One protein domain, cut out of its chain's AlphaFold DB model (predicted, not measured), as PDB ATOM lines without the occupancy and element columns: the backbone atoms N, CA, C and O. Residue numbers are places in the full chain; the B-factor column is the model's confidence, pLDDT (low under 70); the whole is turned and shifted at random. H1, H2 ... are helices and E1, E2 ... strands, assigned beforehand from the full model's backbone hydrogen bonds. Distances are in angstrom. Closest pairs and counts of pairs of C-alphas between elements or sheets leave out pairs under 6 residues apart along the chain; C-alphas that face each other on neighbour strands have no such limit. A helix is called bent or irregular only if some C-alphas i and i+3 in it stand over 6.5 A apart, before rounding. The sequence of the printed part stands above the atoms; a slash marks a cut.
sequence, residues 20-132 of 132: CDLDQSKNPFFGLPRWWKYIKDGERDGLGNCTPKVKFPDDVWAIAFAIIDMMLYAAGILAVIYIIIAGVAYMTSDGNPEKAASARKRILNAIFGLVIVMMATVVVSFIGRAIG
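This is residues 20 to 132 of the 132 residues of an uncharacterized protein of Candidatus Saccharibacteria bacterium (UniProt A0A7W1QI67). Two long helices, H1 and H2, run opposite ways as a long, loose hairpin, joined by a tight turn at one end and meeting near the other, with an open gap between them along much of their length. Near the beginning of H1 lies a small head, made of the two-strand hairpin E1 and E2 and the loop of residues 20 to 40, which has no named element. The printed part has 113 residues, with two named strands and two named helices in the order E1, E2, H1, H2; the sheet, in the order E1 - E2, is antiparallel, and the class is mostly helix. The whole is extended, with a radius of gyration of the C-alphas of 20.5 A, and flat, spanning 67 by 36 by 15 A.

Find C-alpha 41 at (-60.309, -0.315, 92.974), where strand E1, residues 41 to 44, begins. Strand E2 follows at residues 50 to 52. Look next at C-alpha 58, at (-53.380, 1.088, 83.577): from there helix H1, residues 58 to 91, runs 50.1 A. It has a kink of 26 degrees near residue 79, and it is neither bent nor irregular, but only just: C-alphas 58 and 61 are 6.1 A apart. Helix H2, residues 97 to 131, runs 51.7 A and ends with C-alpha 131 at (-49.071, 3.566, 76.659).

Start at the hairpin of E1 and E2, antiparallel neighbours with 137 degrees between their directions. There you will find N 43 and O 51 within hydrogen-bond range at 2.8 A, and N 51 and O 43 at 2.9 A. C-alphas 42 and 52 face each other at 4.3 A. A short pairing joins residues 20 to 21 to residues 41 to 42 of E1, antiparallel. E1 is apart from H1 and from H2, and E2 is apart from H2. Move on to the helical hairpin of H1 and H2, which only just touch, with 3 pairs of C-alphas within 8 A. The closest C-alphas are those of Trp 61 and Gly 128, 6.9 A apart; H1 touches with residues 61 to 64 alone, H2 with residues 124 to 128 alone. Their lines stand at a shallow tilt of 12 degrees, opposite ways. Every O i to N i+4 pair is within hydrogen-bond range in H2, and 29 of 30 in H1.

The two C-alphas farthest apart are those of Gly 46 and Gly 95, 68.1 A. Residues 75 to 85 of H1 and 107 to 116 of H2 stand free. The printed part has no cut, and its three links are tight. Its mean pLDDT is 72.5, with 42 residues under 70, among them residues 20 to 29, 40 to 48 and 55 to 59.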
ATOM      1  N   CYS A  20     -65.044  -0.742  96.767       66.88
ATOM      2  CA  CYS A  20     -64.512  -1.010  98.086       66.88
ATOM      3  C   CYS A  20     -62.991  -0.939  98.106       66.88
ATOM      4  O   CYS A  20     -62.307  -1.497  97.246       66.88
ATOM      5  N   ASP A  21     -62.466  -0.255  99.120       62.06
ATOM      6  CA  ASP A  21     -61.034  -0.117  99.329       62.06
ATOM      7  C   ASP A  21     -60.436  -1.446  99.819       62.06
ATOM      8  O   ASP A  21     -60.768  -1.960 100.892       62.06
ATOM      9  N   LEU A  22     -59.503  -2.003  99.042       65.12
ATOM     10  CA  LEU A  22     -58.839  -3.288  99.315       65.12
ATOM     11  C   LEU A  22     -57.850  -3.243 100.507       65.12
ATOM     12  O   LEU A  22     -57.225  -4.258 100.833       65.12
ATOM     13  N   ASP A  23     -57.721  -2.094 101.182       55.72
ATOM     14  CA  ASP A  23     -56.781  -1.844 102.291       55.72
ATOM     15  C   ASP A  23     -57.190  -2.519 103.622       55.72
ATOM     16  O   ASP A  23     -56.402  -2.607 104.564       55.72
ATOM     17  N   GLN A  24     -58.399  -3.088 103.714       55.62
ATOM     18  CA  GLN A  24     -58.875  -3.752 104.941       55.62
ATOM     19  C   GLN A  24     -58.354  -5.185 105.173       55.62
ATOM     20  O   GLN A  24     -58.708  -5.804 106.176       55.62
ATOM     21  N   SER A  25     -57.457  -5.721 104.337       53.03
ATOM     22  CA  SER A  25     -56.781  -7.002 104.610       53.03
ATOM     23  C   SER A  25     -55.381  -6.776 105.187       53.03
ATOM     24  O   SER A  25     -54.353  -7.082 104.574       53.03
ATOM     25  N   LYS A  26     -55.330  -6.245 106.413       55.91
ATOM     26  CA  LYS A  26     -54.133  -6.359 107.251       55.91
ATOM     27  C   LYS A  26     -54.063  -7.797 107.732       55.91
ATOM     28  O   LYS A  26     -54.794  -8.146 108.646       55.91
ATOM     29  N   ASN A  27     -53.287  -8.622 107.030       58.06
ATOM     30  CA  ASN A  27     -52.379  -9.644 107.568       58.06
ATOM     31  C   ASN A  27     -51.736 -10.408 106.391       58.06
ATOM     32  O   ASN A  27     -52.141 -11.532 106.085       58.06
ATOM     33  N   PRO A  28     -50.748  -9.826 105.683       69.06
ATOM     34  CA  PRO A  28     -49.932 -10.598 104.756       69.06
ATOM     35  C   PRO A  28     -49.174 -11.677 105.540       69.06
ATOM     36  O   PRO A  28     -48.327 -11.374 106.378       69.06
ATOM     37  N   PHE A  29     -49.505 -12.939 105.258       65.31
ATOM     38  CA  PHE A  29     -49.141 -14.138 106.029       65.31
ATOM     39  C   PHE A  29     -47.655 -14.268 106.403       65.31
ATOM     40  O   PHE A  29     -47.328 -14.816 107.446       65.31
ATOM     41  N   PHE A  30     -46.737 -13.759 105.599       70.00
ATOM     42  CA  PHE A  30     -45.301 -13.918 105.849       70.00
ATOM     43  C   PHE A  30     -44.534 -12.616 105.571       70.00
ATOM     44  O   PHE A  30     -43.386 -12.620 105.139       70.00
ATOM     45  N   GLY A  31     -45.213 -11.472 105.717       68.31
ATOM     46  CA  GLY A  31     -44.694 -10.183 105.243       68.31
ATOM     47  C   GLY A  31     -44.603 -10.084 103.712       68.31
ATOM     48  O   GLY A  31     -44.120  -9.086 103.190       68.31
ATOM     49  N   LEU A  32     -45.096 -11.096 102.987       72.25
ATOM     50  CA  LEU A  32     -45.108 -11.126 101.530       72.25
ATOM     51  C   LEU A  32     -46.178 -10.164 100.995       72.25
ATOM     52  O   LEU A  32     -47.368 -10.377 101.260       72.25
ATOM     53  N   PRO A  33     -45.802  -9.126 100.229       64.88
ATOM     54  CA  PRO A  33     -46.779  -8.331  99.502       64.88
ATOM     55  C   PRO A  33     -47.502  -9.226  98.487       64.88
ATOM     56  O   PRO A  33     -46.876 -10.030  97.803       64.88
ATOM     57  N   ARG A  34     -48.832  -9.113  98.392       73.56
ATOM     58  CA  ARG A  34     -49.619  -9.827  97.373       73.56
ATOM     59  C   ARG A  34     -49.438  -9.164  96.005       73.56
ATOM     60  O   ARG A  34     -49.248  -7.957  95.913       73.56
ATOM     61  N   TRP A  35     -49.595  -9.949  94.945       72.25
ATOM     62  CA  TRP A  35     -49.483  -9.520  93.543       72.25
ATOM     63  C   TRP A  35     -50.497  -8.438  93.108       72.25
ATOM     64  O   TRP A  35     -50.323  -7.809  92.073       72.25
ATOM     65  N   TRP A  36     -51.529  -8.184  93.917       64.31
ATOM     66  CA  TRP A  36     -52.559  -7.160  93.700       64.31
ATOM     67  C   TRP A  36     -52.428  -5.923  94.594       64.31
ATOM     68  O   TRP A  36     -53.338  -5.106  94.653       64.31
ATOM     69  N   LYS A  37     -51.301  -5.766  95.299       70.44
ATOM     70  CA  LYS A  37     -51.072  -4.697  96.289       70.44
ATOM     71  C   LYS A  37     -51.288  -3.273  95.757       70.44
ATOM     72  O   LYS A  37     -51.624  -2.395  96.541       70.44
ATOM     73  N   TYR A  38     -51.069  -3.036  94.466       66.62
ATOM     74  CA  TYR A  38     -51.186  -1.700  93.877       66.62
ATOM     75  C   TYR A  38     -52.537  -1.422  93.204       66.62
ATOM     76  O   TYR A  38     -52.743  -0.307  92.730       66.62
ATOM     77  N   ILE A  39     -53.460  -2.389  93.190       70.06
ATOM     78  CA  ILE A  39     -54.824  -2.183  92.694       70.06
ATOM     79  C   ILE A  39     -55.626  -1.528  93.819       70.06
ATOM     80  O   ILE A  39     -55.721  -2.085  94.912       70.06
ATOM     81  N   LYS A  40     -56.154  -0.326  93.570       61.88
ATOM     82  CA  LYS A  40     -56.915   0.454  94.564       61.88
ATOM     83  C   LYS A  40     -58.424   0.259  94.442       61.88
ATOM     84  O   LYS A  40     -59.126   0.391  95.435       61.88
ATOM     85  N   ASP A  41     -58.892  -0.130  93.259       65.81
ATOM     86  CA  ASP A  41     -60.309  -0.315  92.974       65.81
ATOM     87  C   ASP A  41     -60.723  -1.778  93.216       65.81
ATOM     88  O   ASP A  41     -60.271  -2.702  92.530       65.81
ATOM     89  N   GLY A  42     -61.591  -2.004  94.202       67.81
ATOM     90  CA  GLY A  42     -62.241  -3.290  94.451       67.81
ATOM     91  C   GLY A  42     -63.736  -3.237  94.147       67.81
ATOM     92  O   GLY A  42     -64.368  -2.202  94.327       67.81
ATOM     93  N   GLU A  43     -64.307  -4.354  93.705       67.69
ATOM     94  CA  GLU A  43     -65.752  -4.549  93.543       67.69
ATOM     95  C   GLU A  43     -66.229  -5.648  94.504       67.69
ATOM     96  O   GLU A  43     -65.541  -6.659  94.714       67.69
ATOM     97  N   ARG A  44     -67.388  -5.430  95.136       64.69
ATOM     98  CA  ARG A  44     -67.983  -6.371  96.093       64.69
ATOM     99  C   ARG A  44     -68.716  -7.503  95.378       64.69
ATOM    100  O   ARG A  44     -69.572  -7.249  94.536       64.69
ATOM    101  N   ASP A  45     -68.412  -8.747  95.745       68.38
ATOM    102  CA  ASP A  45     -69.180  -9.910  95.298       68.38
ATOM    103  C   ASP A  45     -70.537 -10.008  96.030       68.38
ATOM    104  O   ASP A  45     -70.789  -9.334  97.033       68.38
ATOM    105  N   GLY A  46     -71.424 -10.889  95.560       63.44
ATOM    106  CA  GLY A  46     -72.716 -11.148  96.213       63.44
ATOM    107  C   GLY A  46     -72.617 -11.778  97.614       63.44
ATOM    108  O   GLY A  46     -73.647 -12.029  98.234       63.44
ATOM    109  N   LEU A  47     -71.402 -12.051  98.108       65.62
ATOM    110  CA  LEU A  47     -71.111 -12.572  99.445       65.62
ATOM    111  C   LEU A  47     -70.510 -11.492 100.370       65.62
ATOM    112  O   LEU A  47     -70.195 -11.785 101.524       65.62
ATOM    113  N   GLY A  48     -70.370 -10.249  99.896       63.94
ATOM    114  CA  GLY A  48     -69.815  -9.127 100.656       63.94
ATOM    115  C   GLY A  48     -68.285  -9.104 100.743       63.94
ATOM    116  O   GLY A  48     -67.736  -8.287 101.485       63.94
ATOM    117  N   ASN A  49     -67.581  -9.959  99.995       70.62
ATOM    118  CA  ASN A  49     -66.126  -9.934  99.893       70.62
ATOM    119  C   ASN A  49     -65.679  -8.933  98.824       70.62
ATOM    120  O   ASN A  49     -66.256  -8.838  97.742       70.62
ATOM    121  N   CYS A  50     -64.598  -8.214  99.110       72.12
ATOM    122  CA  CYS A  50     -63.975  -7.300  98.161       72.12
ATOM    123  C   CYS A  50     -63.004  -8.030  97.237       72.12
ATOM    124  O   CYS A  50     -62.011  -8.604  97.693       72.12
ATOM    125  N   THR A  51     -63.276  -7.973  95.935       72.06
ATOM    126  CA  THR A  51     -62.448  -8.565  94.879       72.06
ATOM    127  C   THR A  51     -61.805  -7.464  94.030       72.06
ATOM    128  O   THR A  51     -62.436  -6.440  93.790       72.06
ATOM    129  N   PRO A  52     -60.539  -7.601  93.602       73.62
ATOM    130  CA  PRO A  52     -59.869  -6.554  92.836       73.62
ATOM    131  C   PRO A  52     -60.423  -6.452  91.417       73.62
ATOM    132  O   PRO A  52     -60.493  -7.451  90.697       73.62
ATOM    133  N   LYS A  53     -60.760  -5.231  90.998       73.12
ATOM    134  CA  LYS A  53     -61.197  -4.932  89.636       73.12
ATOM    135  C   LYS A  53     -59.985  -4.514  88.812       73.12
ATOM    136  O   LYS A  53     -59.411  -3.462  89.052       73.12
ATOM    137  N   VAL A  54     -59.595  -5.343  87.845       70.88
ATOM    138  CA  VAL A  54     -58.463  -5.056  86.951       70.88
ATOM    139  C   VAL A  54     -58.967  -4.275  85.737       70.88
ATOM    140  O   VAL A  54     -59.655  -4.825  84.876       70.88
ATOM    141  N   LYS A  55     -58.634  -2.988  85.664       69.88
ATOM    142  CA  LYS A  55     -58.841  -2.120  84.504       69.88
ATOM    143  C   LYS A  55     -57.599  -2.163  83.617       69.88
ATOM    144  O   LYS A  55     -56.521  -1.684  83.962       69.88
ATOM    145  N   PHE A  56     -57.754  -2.735  82.431       65.88
ATOM    146  CA  PHE A  56     -56.730  -2.685  81.390       65.88
ATOM    147  C   PHE A  56     -56.879  -1.367  80.613       65.88
ATOM    148  O   PHE A  56     -58.008  -1.062  80.219       65.88
ATOM    149  N   PRO A  57     -55.803  -0.589  80.367       63.69
ATOM    150  CA  PRO A  57     -54.379  -0.960  80.440       63.69
ATOM    151  C   PRO A  57     -53.601  -0.509  81.699       63.69
ATOM    152  O   PRO A  57     -52.498  -1.009  81.921       63.69
ATOM    153  N   ASP A  58     -54.140   0.396  82.518       69.25
ATOM    154  CA  ASP A  58     -53.380   1.088  83.577       69.25
ATOM    155  C   ASP A  58     -52.958   0.172  84.740       69.25
ATOM    156  O   ASP A  58     -51.854   0.302  85.280       69.25
ATOM    157  N   ASP A  59     -53.776  -0.830  85.081       68.62
ATOM    158  CA  ASP A  59     -53.499  -1.721  86.216       68.62
ATOM    159  C   ASP A  59     -52.417  -2.771  85.922       68.62
ATOM    160  O   ASP A  59     -51.851  -3.358  86.848       68.62
ATOM    161  N   VAL A  60     -52.056  -2.979  84.648       72.38
ATOM    162  CA  VAL A  60     -50.959  -3.887  84.259       72.38
ATOM    163  C   VAL A  60     -49.637  -3.418  84.869       72.38
ATOM    164  O   VAL A  60     -48.851  -4.230  85.366       72.38
ATOM    165  N   TRP A  61     -49.420  -2.104  84.900       70.06
ATOM    166  CA  TRP A  61     -48.235  -1.491  85.498       70.06
ATOM    167  C   TRP A  61     -48.183  -1.685  87.005       70.06
ATOM    168  O   TRP A  61     -47.144  -2.059  87.552       70.06
ATOM    169  N   ALA A  62     -49.319  -1.485  87.668       71.88
ATOM    170  CA  ALA A  62     -49.460  -1.690  89.101       71.88
ATOM    171  C   ALA A  62     -49.145  -3.150  89.478       71.88
ATOM    172  O   ALA A  62     -48.398  -3.409  90.422       71.88
ATOM    173  N   ILE A  63     -49.634  -4.114  88.694       74.25
ATOM    174  CA  ILE A  63     -49.354  -5.542  88.896       74.25
ATOM    175  C   ILE A  63     -47.865  -5.852  88.673       74.25
ATOM    176  O   ILE A  63     -47.264  -6.577  89.467       74.25
ATOM    177  N   ALA A  64     -47.233  -5.277  87.646       74.44
ATOM    178  CA  ALA A  64     -45.807  -5.480  87.386       74.44
ATOM    179  C   ALA A  64     -44.929  -5.005  88.558       74.44
ATOM    180  O   ALA A  64     -44.052  -5.742  89.015       74.44
ATOM    181  N   PHE A  65     -45.203  -3.816  89.106       72.25
ATOM    182  CA  PHE A  65     -44.499  -3.335  90.296       72.25
ATOM    183  C   PHE A  65     -44.752  -4.224  91.523       72.25
ATOM    184  O   PHE A  65     -43.820  -4.466  92.290       72.25
ATOM    185  N   ALA A  66     -45.957  -4.792  91.684       73.38
ATOM    186  CA  ALA A  66     -46.256  -5.741  92.769       73.38
ATOM    187  C   ALA A  66     -45.383  -6.996  92.700       73.38
ATOM    188  O   ALA A  66     -44.903  -7.486  93.724       73.38
ATOM    189  N   ILE A  67     -45.172  -7.512  91.489       78.75
ATOM    190  CA  ILE A  67     -44.354  -8.703  91.256       78.75
ATOM    191  C   ILE A  67     -42.884  -8.409  91.566       78.75
ATOM    192  O   ILE A  67     -42.224  -9.235  92.195       78.75
ATOM    193  N   ILE A  68     -42.375  -7.232  91.189       77.75
ATOM    194  CA  ILE A  68     -40.994  -6.824  91.495       77.75
ATOM    195  C   ILE A  68     -40.773  -6.732  93.009       77.75
ATOM    196  O   ILE A  68     -39.795  -7.285  93.510       77.75
ATOM    197  N   ASP A  69     -41.693  -6.105  93.745       75.44
ATOM    198  CA  ASP A  69     -41.666  -6.032  95.214       75.44
ATOM    199  C   ASP A  69     -41.625  -7.433  95.852       75.44
ATOM    200  O   ASP A  69     -40.857  -7.699  96.781       75.44
ATOM    201  N   MET A  70     -42.424  -8.362  95.318       77.00
ATOM    202  CA  MET A  70     -42.441  -9.755  95.760       77.00
ATOM    203  C   MET A  70     -41.108 -10.466  95.457       77.00
ATOM    204  O   MET A  70     -40.593 -11.202  96.302       77.00
ATOM    205  N   MET A  71     -40.509 -10.209  94.288       78.25
ATOM    206  CA  MET A  71     -39.199 -10.746  93.899       78.25
ATOM    207  C   MET A  71     -38.061 -10.177  94.748       78.25
ATOM    208  O   MET A  71     -37.158 -10.924  95.102       78.25
ATOM    209  N   LEU A  72     -38.103  -8.892  95.109       77.25
ATOM    210  CA  LEU A  72     -37.132  -8.252  96.002       77.25
ATOM    211  C   LEU A  72     -37.151  -8.884  97.394       77.25
ATOM    212  O   LEU A  72     -36.093  -9.153  97.962       77.25
ATOM    213  N   TYR A  73     -38.338  -9.183  97.920       78.19
ATOM    214  CA  TYR A  73     -38.469  -9.869  99.202       78.19
ATOM    215  C   TYR A  73     -37.899 -11.296  99.145       78.19
ATOM    216  O   TYR A  73     -37.112 -11.695 100.005       78.19
ATOM    217  N   ALA A  74     -38.221 -12.050  98.087       80.44
ATOM    218  CA  ALA A  74     -37.650 -13.378  97.854       80.44
ATOM    219  C   ALA A  74     -36.122 -13.326  97.657       80.44
ATOM    220  O   ALA A  74     -35.390 -14.149  98.211       80.44
ATOM    221  N   ALA A  75     -35.628 -12.330  96.920       80.38
ATOM    222  CA  ALA A  75     -34.208 -12.094  96.703       80.38
ATOM    223  C   ALA A  75     -33.483 -11.740  98.006       80.38
ATOM    224  O   ALA A  75     -32.367 -12.204  98.201       80.38
ATOM    225  N   GLY A  76     -34.109 -10.989  98.919       82.44
ATOM    226  CA  GLY A  76     -33.555 -10.697 100.242       82.44
ATOM    227  C   GLY A  76     -33.311 -11.963 101.067       82.44
ATOM    228  O   GLY A  76     -32.221 -12.151 101.605       82.44
ATOM    229  N   ILE A  77     -34.282 -12.881 101.098       85.44
ATOM    230  CA  ILE A  77     -34.139 -14.175 101.787       85.44
ATOM    231  C   ILE A  77     -33.053 -15.029 101.121       85.44
ATOM    232  O   ILE A  77     -32.177 -15.569 101.799       85.44
ATOM    233  N   LEU A  78     -33.069 -15.119  99.788       83.81
ATOM    234  CA  LEU A  78     -32.052 -15.853  99.037       83.81
ATOM    235  C   LEU A  78     -30.652 -15.273  99.254       83.81
ATOM    236  O   LEU A  78     -29.707 -16.036  99.436       83.81
ATOM    237  N   ALA A  79     -30.505 -13.948  99.280       81.00
ATOM    238  CA  ALA A  79     -29.228 -13.278  99.498       81.00
ATOM    239  C   ALA A  79     -28.609 -13.675 100.842       81.00
ATOM    240  O   ALA A  79     -27.430 -14.022 100.888       81.00
ATOM    241  N   VAL A  80     -29.404 -13.712 101.915       89.06
ATOM    242  CA  VAL A  80     -28.937 -14.154 103.238       89.06
ATOM    243  C   VAL A  80     -28.438 -15.602 103.192       89.06
ATOM    244  O   VAL A  80     -27.343 -15.894 103.675       89.06
ATOM    245  N   ILE A  81     -29.183 -16.503 102.546       88.19
ATOM    246  CA  ILE A  81     -28.795 -17.916 102.399       88.19
ATOM    247  C   ILE A  81     -27.493 -18.047 101.594       88.19
ATOM    248  O   ILE A  81     -26.572 -18.759 102.002       88.19
ATOM    249  N   TYR A  82     -27.384 -17.339 100.469       80.06
ATOM    250  CA  TYR A  82     -26.192 -17.374  99.623       80.06
ATOM    251  C   TYR A  82     -24.960 -16.803 100.321       80.06
ATOM    252  O   TYR A  82     -23.881 -17.365 100.147       80.06
ATOM    253  N   ILE A  83     -25.096 -15.749 101.130       83.69
ATOM    254  CA  ILE A  83     -23.991 -15.198 101.928       83.69
ATOM    255  C   ILE A  83     -23.464 -16.247 102.912       83.69
ATOM    256  O   ILE A  83     -22.251 -16.434 103.003       83.69
ATOM    257  N   ILE A  84     -24.347 -16.976 103.600       89.06
ATOM    258  CA  ILE A  84     -23.948 -18.027 104.550       89.06
ATOM    259  C   ILE A  84     -23.201 -19.153 103.823       89.06
ATOM    260  O   ILE A  84     -22.099 -19.534 104.220       89.06
ATOM    261  N   ILE A  85     -23.760 -19.654 102.719       81.25
ATOM    262  CA  ILE A  85     -23.156 -20.744 101.938       81.25
ATOM    263  C   ILE A  85     -21.816 -20.307 101.330       81.25
ATOM    264  O   ILE A  85     -20.842 -21.063 101.361       81.25
ATOM    265  N   ALA A  86     -21.743 -19.090 100.789       71.62
ATOM    266  CA  ALA A  86     -20.524 -18.539 100.209       71.62
ATOM    267  C   ALA A  86     -19.446 -18.293 101.271       71.62
ATOM    268  O   ALA A  86     -18.284 -18.606 101.020       71.62
ATOM    269  N   GLY A  87     -19.818 -17.798 102.455       78.69
ATOM    270  CA  GLY A  87     -18.900 -17.589 103.574       78.69
ATOM    271  C   GLY A  87     -18.242 -18.891 104.028       78.69
ATOM    272  O   GLY A  87     -17.016 -18.968 104.119       78.69
ATOM    273  N   VAL A  88     -19.035 -19.953 104.205       80.31
ATOM    274  CA  VAL A  88     -18.517 -21.280 104.582       80.31
ATOM    275  C   VAL A  88     -17.665 -21.888 103.463       80.31
ATOM    276  O   VAL A  88     -16.593 -22.440 103.721       80.31
ATOM    277  N   ALA A  89     -18.091 -21.763 102.204       72.00
ATOM    278  CA  ALA A  89     -17.337 -22.277 101.061       72.00
ATOM    279  C   ALA A  89     -16.001 -21.541 100.850       72.00
ATOM    280  O   ALA A  89     -15.016 -22.168 100.464       72.00
ATOM    281  N   TYR A  90     -15.945 -20.233 101.114       66.56
ATOM    282  CA  TYR A  90     -14.716 -19.446 101.017       66.56
ATOM    283  C   TYR A  90     -13.701 -19.877 102.080       66.56
ATOM    284  O   TYR A  90     -12.543 -20.133 101.754       66.56
ATOM    285  N   MET A  91     -14.155 -20.065 103.324       74.19
ATOM    286  CA  MET A  91     -13.297 -20.533 104.419       74.19
ATOM    287  C   MET A  91     -12.772 -21.964 104.209       74.19
ATOM    288  O   MET A  91     -11.669 -22.274 104.641       74.19
ATOM    289  N   THR A  92     -13.514 -22.831 103.513       74.25
ATOM    290  CA  THR A  92     -13.150 -24.249 103.286       74.25
ATOM    291  C   THR A  92     -12.449 -24.522 101.945       74.25
ATOM    292  O   THR A  92     -12.338 -25.675 101.508       74.25
ATOM    293  N   SER A  93     -12.002 -23.482 101.231       61.91
ATOM    294  CA  SER A  93     -11.427 -23.640  99.884       61.91
ATOM    295  C   SER A  93      -9.914 -23.874  99.831       61.91
ATOM    296  O   SER A  93      -9.449 -24.258  98.762       61.91
ATOM    297  N   ASP A  94      -9.195 -23.706 100.946       61.34
ATOM    298  CA  ASP A  94      -7.831 -24.194 101.265       61.34
ATOM    299  C   ASP A  94      -6.862 -24.473 100.082       61.34
ATOM    300  O   ASP A  94      -6.181 -25.491 100.027       61.34
ATOM    301  N   GLY A  95      -6.814 -23.583  99.083       62.97
ATOM    302  CA  GLY A  95      -5.829 -23.620  97.993       62.97
ATOM    303  C   GLY A  95      -6.159 -24.411  96.713       62.97
ATOM    304  O   GLY A  95      -5.300 -24.453  95.835       62.97
ATOM    305  N   ASN A  96      -7.355 -24.994  96.516       71.00
ATOM    306  CA  ASN A  96      -7.662 -25.695  95.248       71.00
ATOM    307  C   ASN A  96      -8.149 -24.722  94.134       71.00
ATOM    308  O   ASN A  96      -9.237 -24.144  94.265       71.00
ATOM    309  N   PRO A  97      -7.420 -24.560  93.005       66.00
ATOM    310  CA  PRO A  97      -7.785 -23.646  91.913       66.00
ATOM    311  C   PRO A  97      -9.125 -23.974  91.234       66.00
ATOM    312  O   PRO A  97      -9.783 -23.084  90.691       66.00
ATOM    313  N   GLU A  98      -9.588 -25.220  91.306       69.19
ATOM    314  CA  GLU A  98     -10.859 -25.637  90.706       69.19
ATOM    315  C   GLU A  98     -12.072 -25.078  91.473       69.19
ATOM    316  O   GLU A  98     -13.068 -24.643  90.881       69.19
ATOM    317  N   LYS A  99     -11.941 -24.943  92.802       64.81
ATOM    318  CA  LYS A  99     -12.915 -24.222  93.635       64.81
ATOM    319  C   LYS A  99     -12.910 -22.721  93.326       64.81
ATOM    320  O   LYS A  99     -13.980 -22.112  93.288       64.81
ATOM    321  N   ALA A 100     -11.748 -22.138  93.023       66.00
ATOM    322  CA  ALA A 100     -11.638 -20.730  92.631       66.00
ATOM    323  C   ALA A 100     -12.288 -20.443  91.260       66.00
ATOM    324  O   ALA A 100     -12.965 -19.425  91.090       66.00
ATOM    325  N   ALA A 101     -12.159 -21.359  90.295       71.31
ATOM    326  CA  ALA A 101     -12.838 -21.258  89.001       71.31
ATOM    327  C   ALA A 101     -14.368 -21.388  89.137       71.31
ATOM    328  O   ALA A 101     -15.120 -20.602  88.554       71.31
ATOM    329  N   SER A 102     -14.837 -22.323  89.969       67.62
ATOM    330  CA  SER A 102     -16.260 -22.478  90.309       67.62
ATOM    331  C   SER A 102     -16.832 -21.238  91.013       67.62
ATOM    332  O   SER A 102     -17.920 -20.768  90.665       67.62
ATOM    333  N   ALA A 103     -16.073 -20.634  91.935       64.56
ATOM    334  CA  ALA A 103     -16.452 -19.393  92.608       64.56
ATOM    335  C   ALA A 103     -16.598 -18.219  91.623       64.56
ATOM    336  O   ALA A 103     -17.601 -17.508  91.671       64.56
ATOM    337  N   ARG A 104     -15.672 -18.062  90.664       70.81
ATOM    338  CA  ARG A 104     -15.800 -17.052  89.594       70.81
ATOM    339  C   ARG A 104     -17.059 -17.250  88.754       70.81
ATOM    340  O   ARG A 104     -17.743 -16.280  88.446       70.81
ATOM    341  N   LYS A 105     -17.402 -18.497  88.426       76.00
ATOM    342  CA  LYS A 105     -18.619 -18.811  87.664       76.00
ATOM    343  C   LYS A 105     -19.891 -18.454  88.443       76.00
ATOM    344  O   LYS A 105     -20.827 -17.909  87.867       76.00
ATOM    345  N   ARG A 106     -19.908 -18.685  89.761       74.50
ATOM    346  CA  ARG A 106     -21.011 -18.256  90.643       74.50
ATOM    347  C   ARG A 106     -21.144 -16.737  90.718       74.50
ATOM    348  O   ARG A 106     -22.261 -16.238  90.655       74.50
ATOM    349  N   ILE A 107     -20.026 -16.012  90.789       77.12
ATOM    350  CA  ILE A 107     -20.018 -14.541  90.768       77.12
ATOM    351  C   ILE A 107     -20.592 -14.018  89.444       77.12
ATOM    352  O   ILE A 107     -21.458 -13.150  89.462       77.12
ATOM    353  N   LEU A 108     -20.180 -14.581  88.304       77.88
ATOM    354  CA  LEU A 108     -20.721 -14.196  86.994       77.88
ATOM    355  C   LEU A 108     -22.234 -14.430  86.907       77.88
ATOM    356  O   LEU A 108     -22.962 -13.549  86.459       77.88
ATOM    357  N   ASN A 109     -22.728 -15.569  87.401       77.88
ATOM    358  CA  ASN A 109     -24.165 -15.854  87.421       77.88
ATOM    359  C   ASN A 109     -24.947 -14.886  88.327       77.88
ATOM    360  O   ASN A 109     -26.050 -14.475  87.971       77.88
ATOM    361  N   ALA A 110     -24.377 -14.483  89.467       77.62
ATOM    362  CA  ALA A 110     -24.976 -13.472  90.338       77.62
ATOM    363  C   ALA A 110     -25.038 -12.088  89.659       77.62
ATOM    364  O   ALA A 110     -26.056 -11.402  89.753       77.62
ATOM    365  N   ILE A 111     -23.992 -11.708  88.914       88.56
ATOM    366  CA  ILE A 111     -23.962 -10.464  88.128       88.56
ATOM    367  C   ILE A 111     -25.043 -10.486  87.041       88.56
ATOM    368  O   ILE A 111     -25.778  -9.510  86.906       88.56
ATOM    369  N   PHE A 112     -25.201 -11.595  86.309       88.19
ATOM    370  CA  PHE A 112     -26.261 -11.712  85.302       88.19
ATOM    371  C   PHE A 112     -27.661 -11.545  85.905       88.19
ATOM    372  O   PHE A 112     -28.486 -10.854  85.313       88.19
ATOM    373  N   GLY A 113     -27.918 -12.091  87.099       74.25
ATOM    374  CA  GLY A 113     -29.182 -11.869  87.810       74.25
ATOM    375  C   GLY A 113     -29.455 -10.388  88.094       74.25
ATOM    376  O   GLY A 113     -30.561  -9.906  87.858       74.25
ATOM    377  N   LEU A 114     -28.435  -9.639  88.521       80.19
ATOM    378  CA  LEU A 114     -28.549  -8.205  88.803       80.19
ATOM    379  C   LEU A 114     -28.771  -7.373  87.528       80.19
ATOM    380  O   LEU A 114     -29.591  -6.455  87.513       80.19
ATOM    381  N   VAL A 115     -28.093  -7.738  86.437       90.50
ATOM    382  CA  VAL A 115     -28.269  -7.103  85.123       90.50
ATOM    383  C   VAL A 115     -29.678  -7.341  84.576       90.50
ATOM    384  O   VAL A 115     -30.289  -6.413  84.053       90.50
ATOM    385  N   ILE A 116     -30.231  -8.548  84.728       87.50
ATOM    386  CA  ILE A 116     -31.596  -8.866  84.278       87.50
ATOM    387  C   ILE A 116     -32.630  -8.006  85.015       87.50
ATOM    388  O   ILE A 116     -33.547  -7.487  84.380       87.50
ATOM    389  N   VAL A 117     -32.467  -7.793  86.324       79.19
ATOM    390  CA  VAL A 117     -33.363  -6.919  87.100       79.19
ATOM    391  C   VAL A 117     -33.287  -5.471  86.605       79.19
ATOM    392  O   VAL A 117     -34.327  -4.849  86.405       79.19
ATOM    393  N   MET A 118     -32.084  -4.946  86.335       82.31
ATOM    394  CA  MET A 118     -31.934  -3.613  85.730       82.31
ATOM    395  C   MET A 118     -32.585  -3.519  84.347       82.31
ATOM    396  O   MET A 118     -33.213  -2.515  84.031       82.31
ATOM    397  N   MET A 119     -32.463  -4.552  83.512       83.31
ATOM    398  CA  MET A 119     -33.095  -4.557  82.188       83.31
ATOM    399  C   MET A 119     -34.622  -4.604  82.289       83.31
ATOM    400  O   MET A 119     -35.313  -3.906  81.547       83.31
ATOM    401  N   ALA A 120     -35.159  -5.376  83.236       80.44
ATOM    402  CA  ALA A 120     -36.595  -5.473  83.459       80.44
ATOM    403  C   ALA A 120     -37.213  -4.113  83.820       80.44
ATOM    404  O   ALA A 120     -38.252  -3.756  83.268       80.44
ATOM    405  N   THR A 121     -36.568  -3.310  84.675       73.31
ATOM    406  CA  THR A 121     -37.087  -1.979  85.044       73.31
ATOM    407  C   THR A 121     -37.093  -1.003  83.867       73.31
ATOM    408  O   THR A 121     -38.024  -0.206  83.732       73.31
ATOM    409  N   VAL A 122     -36.101  -1.083  82.974       83.00
ATOM    410  CA  VAL A 122     -36.050  -0.268  81.751       83.00
ATOM    411  C   VAL A 122     -37.189  -0.638  80.805       83.00
ATOM    412  O   VAL A 122     -37.901   0.248  80.347       83.00
ATOM    413  N   VAL A 123     -37.418  -1.931  80.557       81.19
ATOM    414  CA  VAL A 123     -38.510  -2.387  79.678       81.19
ATOM    415  C   VAL A 123     -39.873  -1.989  80.244       81.19
ATOM    416  O   VAL A 123     -40.711  -1.453  79.522       81.19
ATOM    417  N   VAL A 124     -40.073  -2.182  81.548       74.19
ATOM    418  CA  VAL A 124     -41.292  -1.783  82.264       74.19
ATOM    419  C   VAL A 124     -41.514  -0.270  82.133       74.19
ATOM    420  O   VAL A 124     -42.544   0.180  81.645       74.19
ATOM    421  N   SER A 125     -40.521   0.548  82.474       70.75
ATOM    422  CA  SER A 125     -40.664   2.007  82.380       70.75
ATOM    423  C   SER A 125     -40.839   2.524  80.947       70.75
ATOM    424  O   SER A 125     -41.519   3.529  80.748       70.75
ATOM    425  N   PHE A 126     -40.262   1.851  79.948       80.94
ATOM    426  CA  PHE A 126     -40.398   2.223  78.542       80.94
ATOM    427  C   PHE A 126     -41.820   2.000  78.027       80.94
ATOM    428  O   PHE A 126     -42.416   2.918  77.471       80.94
ATOM    429  N   ILE A 127     -42.390   0.814  78.253       77.62
ATOM    430  CA  ILE A 127     -43.759   0.527  77.810       77.62
ATOM    431  C   ILE A 127     -44.757   1.370  78.633       77.62
ATOM    432  O   ILE A 127     -45.743   1.849  78.081       77.62
ATOM    433  N   GLY A 128     -44.473   1.655  79.914       68.25
ATOM    434  CA  GLY A 128     -45.322   2.516  80.749       68.25
ATOM    435  C   GLY A 128     -45.426   3.954  80.249       68.25
ATOM    436  O   GLY A 128     -46.490   4.552  80.327       68.25
ATOM    437  N   ARG A 129     -44.348   4.485  79.665       69.81
ATOM    438  CA  ARG A 129     -44.340   5.805  79.012       69.81
ATOM    439  C   ARG A 129     -44.877   5.795  77.580       69.81
ATOM    440  O   ARG A 129     -45.074   6.860  77.018       69.81
ATOM    441  N   ALA A 130     -44.996   4.625  76.957       72.31
ATOM    442  CA  ALA A 130     -45.471   4.498  75.582       72.31
ATOM    443  C   ALA A 130     -46.995   4.313  75.497       72.31
ATOM    444  O   ALA A 130     -47.566   4.533  74.432       72.31
ATOM    445  N   ILE A 131     -47.628   3.859  76.587       68.62
ATOM    446  CA  ILE A 131     -49.071   3.566  76.659       68.62
ATOM    447  C   ILE A 131     -49.850   4.633  77.451       68.62
ATOM    448  O   ILE A 131     -51.045   4.786  77.205       68.62
ATOM    449  N   GLY A 132     -49.197   5.369  78.360       51.59
ATOM    450  CA  GLY A 132     -49.744   6.583  78.984       51.59
ATOM    451  C   GLY A 132     -49.334   7.840  78.232       51.59
ATOM    452  O   GLY A 132     -50.139   8.794  78.212       51.59
TER     453      GLY A 132